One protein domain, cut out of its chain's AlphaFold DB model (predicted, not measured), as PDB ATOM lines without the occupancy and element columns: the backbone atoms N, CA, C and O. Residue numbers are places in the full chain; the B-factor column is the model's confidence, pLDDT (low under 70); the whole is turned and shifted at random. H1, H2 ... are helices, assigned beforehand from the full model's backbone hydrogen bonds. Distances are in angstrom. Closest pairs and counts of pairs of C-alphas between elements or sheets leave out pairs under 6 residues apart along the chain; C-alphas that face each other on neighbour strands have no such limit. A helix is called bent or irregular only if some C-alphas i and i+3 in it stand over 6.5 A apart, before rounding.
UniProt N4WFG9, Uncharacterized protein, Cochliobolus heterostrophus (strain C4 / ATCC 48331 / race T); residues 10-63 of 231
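AT A GLANCE: This is residues 10 to 63 of the 231 residues of an uncharacterized protein of Cochliobolus heterostrophus (strain C4 / ATCC 48331 / race T) (UniProt N4WFG9). Two helices make an open L: the shorter one, H1, forms one arm, and a tight link at the corner leads into the much longer H2, which makes most of the length. The two arms meet only through that link, and nothing fills the space between them. The printed part has 54 residues, with two named helices in the order H1, H2 and no named strand, and its class is all helix. It is extended, with a radius of gyration of the C-alphas of 19.6 A, and the C-alphas span 54 by 26 by 11 A along their three main axes.

HOW THE PARTS SIT: H1, residues 10 to 25, comes first along the printed part. A tight link of 4 residues follows it, and then comes H2, residues 30 to 62. H1 and H2 are apart, with no C-alpha of the one within 8 A of the other. Residues 10 to 22 of H1 stand free, and so do residues 34 to 63, of which 34 to 62 belong to H2. In H1 every O i to N i+4 pair is within hydrogen-bond range; in H2 28 of 29 are.

IN THESE COORDINATES: H1 begins at C-alpha 10, at (-4.080, -44.990, -2.259), and ends at C-alpha 25, at (6.212, -28.100, -11.821), 22.0 A away. H2 runs from C-alpha 30, at (-3.628, -26.649, -19.635), to C-alpha 62, at (-6.422, -57.079, -54.977), and is 46.7 A long. Neither helix is bent.

THE WHOLE: The C-alphas of Leu 10 and Asn 61 are the two farthest apart, at 55.7 A. The printed part has no cut. The mean pLDDT of the printed part is 74.5, and 25 residues are under 70: residues 10 to 32 and residues 62 to 63. The mean is 61 for H1 and 84 for H2.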
ATOM      1  N   LEU A  10      -5.253 -45.764  -2.681       62.09
ATOM      2  CA  LEU A  10      -4.080 -44.990  -2.259       62.09
ATOM      3  C   LEU A  10      -3.078 -44.845  -3.404       62.09
ATOM      4  O   LEU A  10      -2.661 -43.731  -3.702       62.09
ATOM      5  N   ILE A  11      -2.780 -45.932  -4.121       62.66
ATOM      6  CA  ILE A  11      -1.899 -45.896  -5.298       62.66
ATOM      7  C   ILE A  11      -2.489 -44.982  -6.380       62.66
ATOM      8  O   ILE A  11      -1.786 -44.144  -6.944       62.66
ATOM      9  N   ARG A  12      -3.800 -45.068  -6.636       60.69
ATOM     10  CA  ARG A  12      -4.491 -44.189  -7.590       60.69
ATOM     11  C   ARG A  12      -4.490 -42.726  -7.133       60.69
ATOM     12  O   ARG A  12      -4.315 -41.845  -7.972       60.69
ATOM     13  N   TYR A  13      -4.638 -42.462  -5.836       69.31
ATOM     14  CA  TYR A  13      -4.549 -41.119  -5.259       69.31
ATOM     15  C   TYR A  13      -3.132 -40.544  -5.386       69.31
ATOM     16  O   TYR A  13      -2.972 -39.428  -5.882       69.31
ATOM     17  N   PHE A  14      -2.102 -41.329  -5.054       66.00
ATOM     18  CA  PHE A  14      -0.697 -40.961  -5.233       66.00
ATOM     19  C   PHE A  14      -0.357 -40.702  -6.703       66.00
ATOM     20  O   PHE A  14       0.241 -39.674  -7.006       66.00
ATOM     21  N   LEU A  15      -0.811 -41.548  -7.632       64.94
ATOM     22  CA  LEU A  15      -0.618 -41.345  -9.072       64.94
ATOM     23  C   LEU A  15      -1.299 -40.065  -9.579       64.94
ATOM     24  O   LEU A  15      -0.726 -39.336 -10.390       64.94
ATOM     25  N   VAL A  16      -2.507 -39.756  -9.100       69.38
ATOM     26  CA  VAL A  16      -3.215 -38.515  -9.454       69.38
ATOM     27  C   VAL A  16      -2.507 -37.288  -8.871       69.38
ATOM     28  O   VAL A  16      -2.373 -36.284  -9.575       69.38
ATOM     29  N   ASN A  17      -2.017 -37.361  -7.631       68.56
ATOM     30  CA  ASN A  17      -1.303 -36.259  -6.985       68.56
ATOM     31  C   ASN A  17       0.090 -36.028  -7.571       68.56
ATOM     32  O   ASN A  17       0.429 -34.881  -7.851       68.56
ATOM     33  N   LEU A  18       0.858 -37.085  -7.847       58.06
ATOM     34  CA  LEU A  18       2.126 -36.996  -8.573       58.06
ATOM     35  C   LEU A  18       1.899 -36.346  -9.937       58.06
ATOM     36  O   LEU A  18       2.540 -35.350 -10.260       58.06
ATOM     37  N   ARG A  19       0.894 -36.806 -10.692       61.56
ATOM     38  CA  ARG A  19       0.530 -36.211 -11.982       61.56
ATOM     39  C   ARG A  19       0.154 -34.730 -11.866       61.56
ATOM     40  O   ARG A  19       0.567 -33.942 -12.710       61.56
ATOM     41  N   ARG A  20      -0.595 -34.323 -10.833       60.03
ATOM     42  CA  ARG A  20      -0.913 -32.906 -10.565       60.03
ATOM     43  C   ARG A  20       0.332 -32.093 -10.195       60.03
ATOM     44  O   ARG A  20       0.452 -30.960 -10.651       60.03
ATOM     45  N   LYS A  21       1.252 -32.663  -9.410       55.81
ATOM     46  CA  LYS A  21       2.504 -32.021  -8.984       55.81
ATOM     47  C   LYS A  21       3.448 -31.809 -10.172       55.81
ATOM     48  O   LYS A  21       3.916 -30.695 -10.359       55.81
ATOM     49  N   TYR A  22       3.619 -32.812 -11.036       58.94
ATOM     50  CA  TYR A  22       4.382 -32.686 -12.284       58.94
ATOM     51  C   TYR A  22       3.768 -31.673 -13.258       58.94
ATOM     52  O   TYR A  22       4.498 -30.904 -13.875       58.94
ATOM     53  N   LEU A  23       2.436 -31.615 -13.373       56.06
ATOM     54  CA  LEU A  23       1.751 -30.621 -14.212       56.06
ATOM     55  C   LEU A  23       1.910 -29.182 -13.694       56.06
ATOM     56  O   LEU A  23       1.943 -28.261 -14.502       56.06
ATOM     57  N   LYS A  24       2.030 -28.991 -12.372       54.62
ATOM     58  CA  LYS A  24       2.361 -27.694 -11.760       54.62
ATOM     59  C   LYS A  24       3.843 -27.332 -11.926       54.62
ATOM     60  O   LYS A  24       4.138 -26.206 -12.288       54.62
ATOM     61  N   LEU A  25       4.754 -28.286 -11.702       52.34
ATOM     62  CA  LEU A  25       6.212 -28.100 -11.821       52.34
ATOM     63  C   LEU A  25       6.671 -27.793 -13.253       52.34
ATOM     64  O   LEU A  25       7.678 -27.128 -13.441       52.34
ATOM     65  N   SER A  26       5.946 -28.282 -14.261       52.81
ATOM     66  CA  SER A  26       6.328 -28.131 -15.669       52.81
ATOM     67  C   SER A  26       5.787 -26.866 -16.347       52.81
ATOM     68  O   SER A  26       6.052 -26.683 -17.531       52.81
ATOM     69  N   ASN A  27       5.030 -25.999 -15.650       53.16
ATOM     70  CA  ASN A  27       4.402 -24.790 -16.220       53.16
ATOM     71  C   ASN A  27       3.702 -25.029 -17.578       53.16
ATOM     72  O   ASN A  27       3.599 -24.128 -18.408       53.16
ATOM     73  N   ILE A  28       3.202 -26.244 -17.834       54.97
ATOM     74  CA  ILE A  28       2.547 -26.555 -19.105       54.97
ATOM     75  C   ILE A  28       1.144 -25.944 -19.046       54.97
ATOM     76  O   ILE A  28       0.316 -26.414 -18.255       54.97
ATOM     77  N   PRO A  29       0.820 -24.936 -19.878       59.31
ATOM     78  CA  PRO A  29      -0.518 -24.374 -19.880       59.31
ATOM     79  C   PRO A  29      -1.509 -25.487 -20.234       59.31
ATOM     80  O   PRO A  29      -1.331 -26.227 -21.204       59.31
ATOM     81  N   THR A  30      -2.575 -25.628 -19.447       59.75
ATOM     82  CA  THR A  30      -3.628 -26.649 -19.635       59.75
ATOM     83  C   THR A  30      -4.223 -26.633 -21.050       59.75
ATOM     84  O   THR A  30      -4.666 -27.668 -21.563       59.75
ATOM     85  N   TYR A  31      -4.151 -25.474 -21.709       60.38
ATOM     86  CA  TYR A  31      -4.424 -25.266 -23.126       60.38
ATOM     87  C   TYR A  31      -3.627 -26.214 -24.044       60.38
ATOM     88  O   TYR A  31      -4.232 -26.897 -24.873       60.38
ATOM     89  N   ASN A  32      -2.315 -26.372 -23.832       65.94
ATOM     90  CA  ASN A  32      -1.447 -27.231 -24.649       65.94
ATOM     91  C   ASN A  32      -1.824 -28.715 -24.531       65.94
ATOM     92  O   ASN A  32      -1.813 -29.444 -25.521       65.94
ATOM     93  N   ILE A  33      -2.255 -29.171 -23.351       71.44
ATOM     94  CA  ILE A  33      -2.690 -30.564 -23.139       71.44
ATOM     95  C   ILE A  33      -4.038 -30.832 -23.820       71.44
ATOM     96  O   ILE A  33      -4.259 -31.910 -24.384       71.44
ATOM     97  N   ARG A  34      -4.966 -29.866 -23.779       73.19
ATOM     98  CA  ARG A  34      -6.251 -29.961 -24.488       73.19
ATOM     99  C   ARG A  34      -6.037 -29.971 -26.002       73.19
ATOM    100  O   ARG A  34      -6.671 -30.773 -26.692       73.19
ATOM    101  N   LEU A  35      -5.128 -29.131 -26.491       73.75
ATOM    102  CA  LEU A  35      -4.733 -29.067 -27.893       73.75
ATOM    103  C   LEU A  35      -4.082 -30.384 -28.345       73.75
ATOM    104  O   LEU A  35      -4.537 -30.971 -29.323       73.75
ATOM    105  N   LEU A  36      -3.149 -30.942 -27.567       79.19
ATOM    106  CA  LEU A  36      -2.526 -32.241 -27.842       79.19
ATOM    107  C   LEU A  36      -3.557 -33.382 -27.911       79.19
ATOM    108  O   LEU A  36      -3.548 -34.179 -28.848       79.19
ATOM    109  N   LYS A  37      -4.511 -33.442 -26.970       83.25
ATOM    110  CA  LYS A  37      -5.600 -34.438 -27.011       83.25
ATOM    111  C   LYS A  37      -6.468 -34.301 -28.266       83.25
ATOM    112  O   LYS A  37      -6.896 -35.314 -28.822       83.25
ATOM    113  N   LYS A  38      -6.735 -33.066 -28.711       85.62
ATOM    114  CA  LYS A  38      -7.462 -32.794 -29.961       85.62
ATOM    115  C   LYS A  38      -6.661 -33.289 -31.168       85.62
ATOM    116  O   LYS A  38      -7.237 -33.980 -32.003       85.62
ATOM    117  N   LEU A  39      -5.356 -33.017 -31.218       86.88
ATOM    118  CA  LEU A  39      -4.463 -33.484 -32.284       86.88
ATOM    119  C   LEU A  39      -4.417 -35.014 -32.363       86.88
ATOM    120  O   LEU A  39      -4.653 -35.570 -33.431       86.88
ATOM    121  N   VAL A  40      -4.252 -35.711 -31.234       90.38
ATOM    122  CA  VAL A  40      -4.270 -37.186 -31.191       90.38
ATOM    123  C   VAL A  40      -5.612 -37.747 -31.674       90.38
ATOM    124  O   VAL A  40      -5.655 -38.752 -32.385       90.38
ATOM    125  N   ARG A  41      -6.736 -37.110 -31.317       91.75
ATOM    126  CA  ARG A  41      -8.060 -37.517 -31.814       91.75
ATOM    127  C   ARG A  41      -8.163 -37.346 -33.331       91.75
ATOM    128  O   ARG A  41      -8.671 -38.249 -33.990       91.75
ATOM    129  N   LEU A  42      -7.691 -36.223 -33.871       91.25
ATOM    130  CA  LEU A  42      -7.679 -35.970 -35.314       91.25
ATOM    131  C   LEU A  42      -6.783 -36.972 -36.047       91.25
ATOM    132  O   LEU A  42      -7.226 -37.558 -37.030       91.25
ATOM    133  N   GLN A  43      -5.592 -37.259 -35.516       93.19
ATOM    134  CA  GLN A  43      -4.680 -38.264 -36.065       93.19
ATOM    135  C   GLN A  43      -5.326 -39.655 -36.105       93.19
ATOM    136  O   GLN A  43      -5.230 -40.349 -37.112       93.19
ATOM    137  N   LYS A  44      -6.055 -40.052 -35.052       93.31
ATOM    138  CA  LYS A  44      -6.808 -41.319 -35.032       93.31
ATOM    139  C   LYS A  44      -7.917 -41.360 -36.084       93.31
ATOM    140  O   LYS A  44      -8.107 -42.392 -36.722       93.31
ATOM    141  N   ILE A  45      -8.656 -40.261 -36.263       93.62
ATOM    142  CA  ILE A  45      -9.712 -40.168 -37.284       93.62
ATOM    143  C   ILE A  45      -9.102 -40.291 -38.684       93.62
ATOM    144  O   ILE A  45      -9.599 -41.086 -39.477       93.62
ATOM    145  N   LEU A  46      -8.010 -39.568 -38.947       94.62
ATOM    146  CA  LEU A  46      -7.268 -39.625 -40.206       94.62
ATOM    147  C   LEU A  46      -6.748 -41.041 -40.485       94.62
ATOM    148  O   LEU A  46      -6.941 -41.579 -41.569       94.62
ATOM    149  N   PHE A  47      -6.120 -41.679 -39.496       96.12
ATOM    150  CA  PHE A  47      -5.608 -43.038 -39.650       96.12
ATOM    151  C   PHE A  47      -6.733 -44.030 -39.977       96.12
ATOM    152  O   PHE A  47      -6.600 -44.859 -40.877       96.12
ATOM    153  N   ASN A  48      -7.876 -43.911 -39.295       94.94
ATOM    154  CA  ASN A  48      -9.036 -44.756 -39.556       94.94
ATOM    155  C   ASN A  48      -9.636 -44.512 -40.948       94.94
ATOM    156  O   ASN A  48      -9.994 -45.480 -41.619       94.94
ATOM    157  N   SER A  49      -9.739 -43.260 -41.405       94.12
ATOM    158  CA  SER A  49     -10.251 -42.964 -42.747       94.12
ATOM    159  C   SER A  49      -9.308 -43.480 -43.834       94.12
ATOM    160  O   SER A  49      -9.774 -44.137 -44.764       94.12
ATOM    161  N   LEU A  50      -7.993 -43.296 -43.682       95.06
ATOM    162  CA  LEU A  50      -6.984 -43.843 -44.595       95.06
ATOM    163  C   LEU A  50      -7.038 -45.374 -44.649       95.06
ATOM    164  O   LEU A  50      -7.051 -45.952 -45.735       95.06
ATOM    165  N   LYS A  51      -7.159 -46.038 -43.493       92.56
ATOM    166  CA  LYS A  51      -7.327 -47.496 -43.421       92.56
ATOM    167  C   LYS A  51      -8.566 -47.965 -44.191       92.56
ATOM    168  O   LYS A  51      -8.487 -48.947 -44.925       92.56
ATOM    169  N   LEU A  52      -9.697 -47.269 -44.050       92.31
ATOM    170  CA  LEU A  52     -10.938 -47.600 -44.762       92.31
ATOM    171  C   LEU A  52     -10.825 -47.371 -46.275       92.31
ATOM    172  O   LEU A  52     -11.301 -48.201 -47.048       92.31
ATOM    173  N   LEU A  53     -10.181 -46.281 -46.702       91.88
ATOM    174  CA  LEU A  53      -9.933 -45.990 -48.117       91.88
ATOM    175  C   LEU A  53      -9.036 -47.057 -48.752       91.88
ATOM    176  O   LEU A  53      -9.391 -47.614 -49.792       91.88
ATOM    177  N   ASN A  54      -7.936 -47.405 -48.083       89.88
ATOM    178  CA  ASN A  54      -7.022 -48.450 -48.538       89.88
ATOM    179  C   ASN A  54      -7.722 -49.809 -48.623       89.88
ATOM    180  O   ASN A  54      -7.575 -50.503 -49.624       89.88
ATOM    181  N   PHE A  55      -8.544 -50.153 -47.627       87.19
ATOM    182  CA  PHE A  55      -9.332 -51.384 -47.650       87.19
ATOM    183  C   PHE A  55     -10.365 -51.405 -48.786       87.19
ATOM    184  O   PHE A  55     -10.605 -52.444 -49.390       87.19
ATOM    185  N   ASN A  56     -10.987 -50.271 -49.109       87.88
ATOM    186  CA  ASN A  56     -11.908 -50.206 -50.241       87.88
ATOM    187  C   ASN A  56     -11.174 -50.352 -51.578       87.88
ATOM    188  O   ASN A  56     -11.637 -51.112 -52.421       87.88
ATOM    189  N   LYS A  57     -10.019 -49.702 -51.758       87.44
ATOM    190  CA  LYS A  57      -9.204 -49.848 -52.973       87.44
ATOM    191  C   LYS A  57      -8.681 -51.279 -53.136       87.44
ATOM    192  O   LYS A  57      -8.690 -51.813 -54.243       87.44
ATOM    193  N   SER A  58      -8.274 -51.919 -52.037       82.88
ATOM    194  CA  SER A  58      -7.769 -53.290 -52.065       82.88
ATOM    195  C   SER A  58      -8.852 -54.310 -52.407       82.88
ATOM    196  O   SER A  58      -8.525 -55.298 -53.058       82.88
ATOM    197  N   LYS A  59     -10.132 -54.074 -52.073       79.75
ATOM    198  CA  LYS A  59     -11.220 -54.938 -52.559       79.75
ATOM    199  C   LYS A  59     -11.137 -55.059 -54.077       79.75
ATOM    200  O   LYS A  59     -10.967 -56.149 -54.570       79.75
ATOM    201  N   PHE A  60     -11.143 -53.969 -54.828       78.69
ATOM    202  CA  PHE A  60     -11.226 -54.070 -56.290       78.69
ATOM    203  C   PHE A  60      -9.899 -54.452 -56.954       78.69
ATOM    204  O   PHE A  60      -9.885 -55.302 -57.834       78.69
ATOM    205  N   ASN A  61      -8.779 -53.879 -56.498       70.81
ATOM    206  CA  ASN A  61      -7.475 -54.115 -57.124       70.81
ATOM    207  C   ASN A  61      -6.877 -55.470 -56.754       70.81
ATOM    208  O   ASN A  61      -6.205 -56.095 -57.567       70.81
ATOM    209  N   SER A  62      -7.066 -55.884 -55.500       59.66
ATOM    210  CA  SER A  62      -6.422 -57.079 -54.977       59.66
ATOM    211  C   SER A  62      -7.364 -58.259 -54.815       59.66
ATOM    212  O   SER A  62      -6.816 -59.312 -54.572       59.66
ATOM    213  N   LEU A  63      -8.698 -58.171 -55.024       53.62
ATOM    214  CA  LEU A  63      -9.603 -59.352 -55.003       53.62
ATOM    215  C   LEU A  63      -9.233 -60.458 -56.008       53.62
ATOM    216  O   LEU A  63      -9.775 -61.553 -55.889       53.62
TER     217      LEU A  63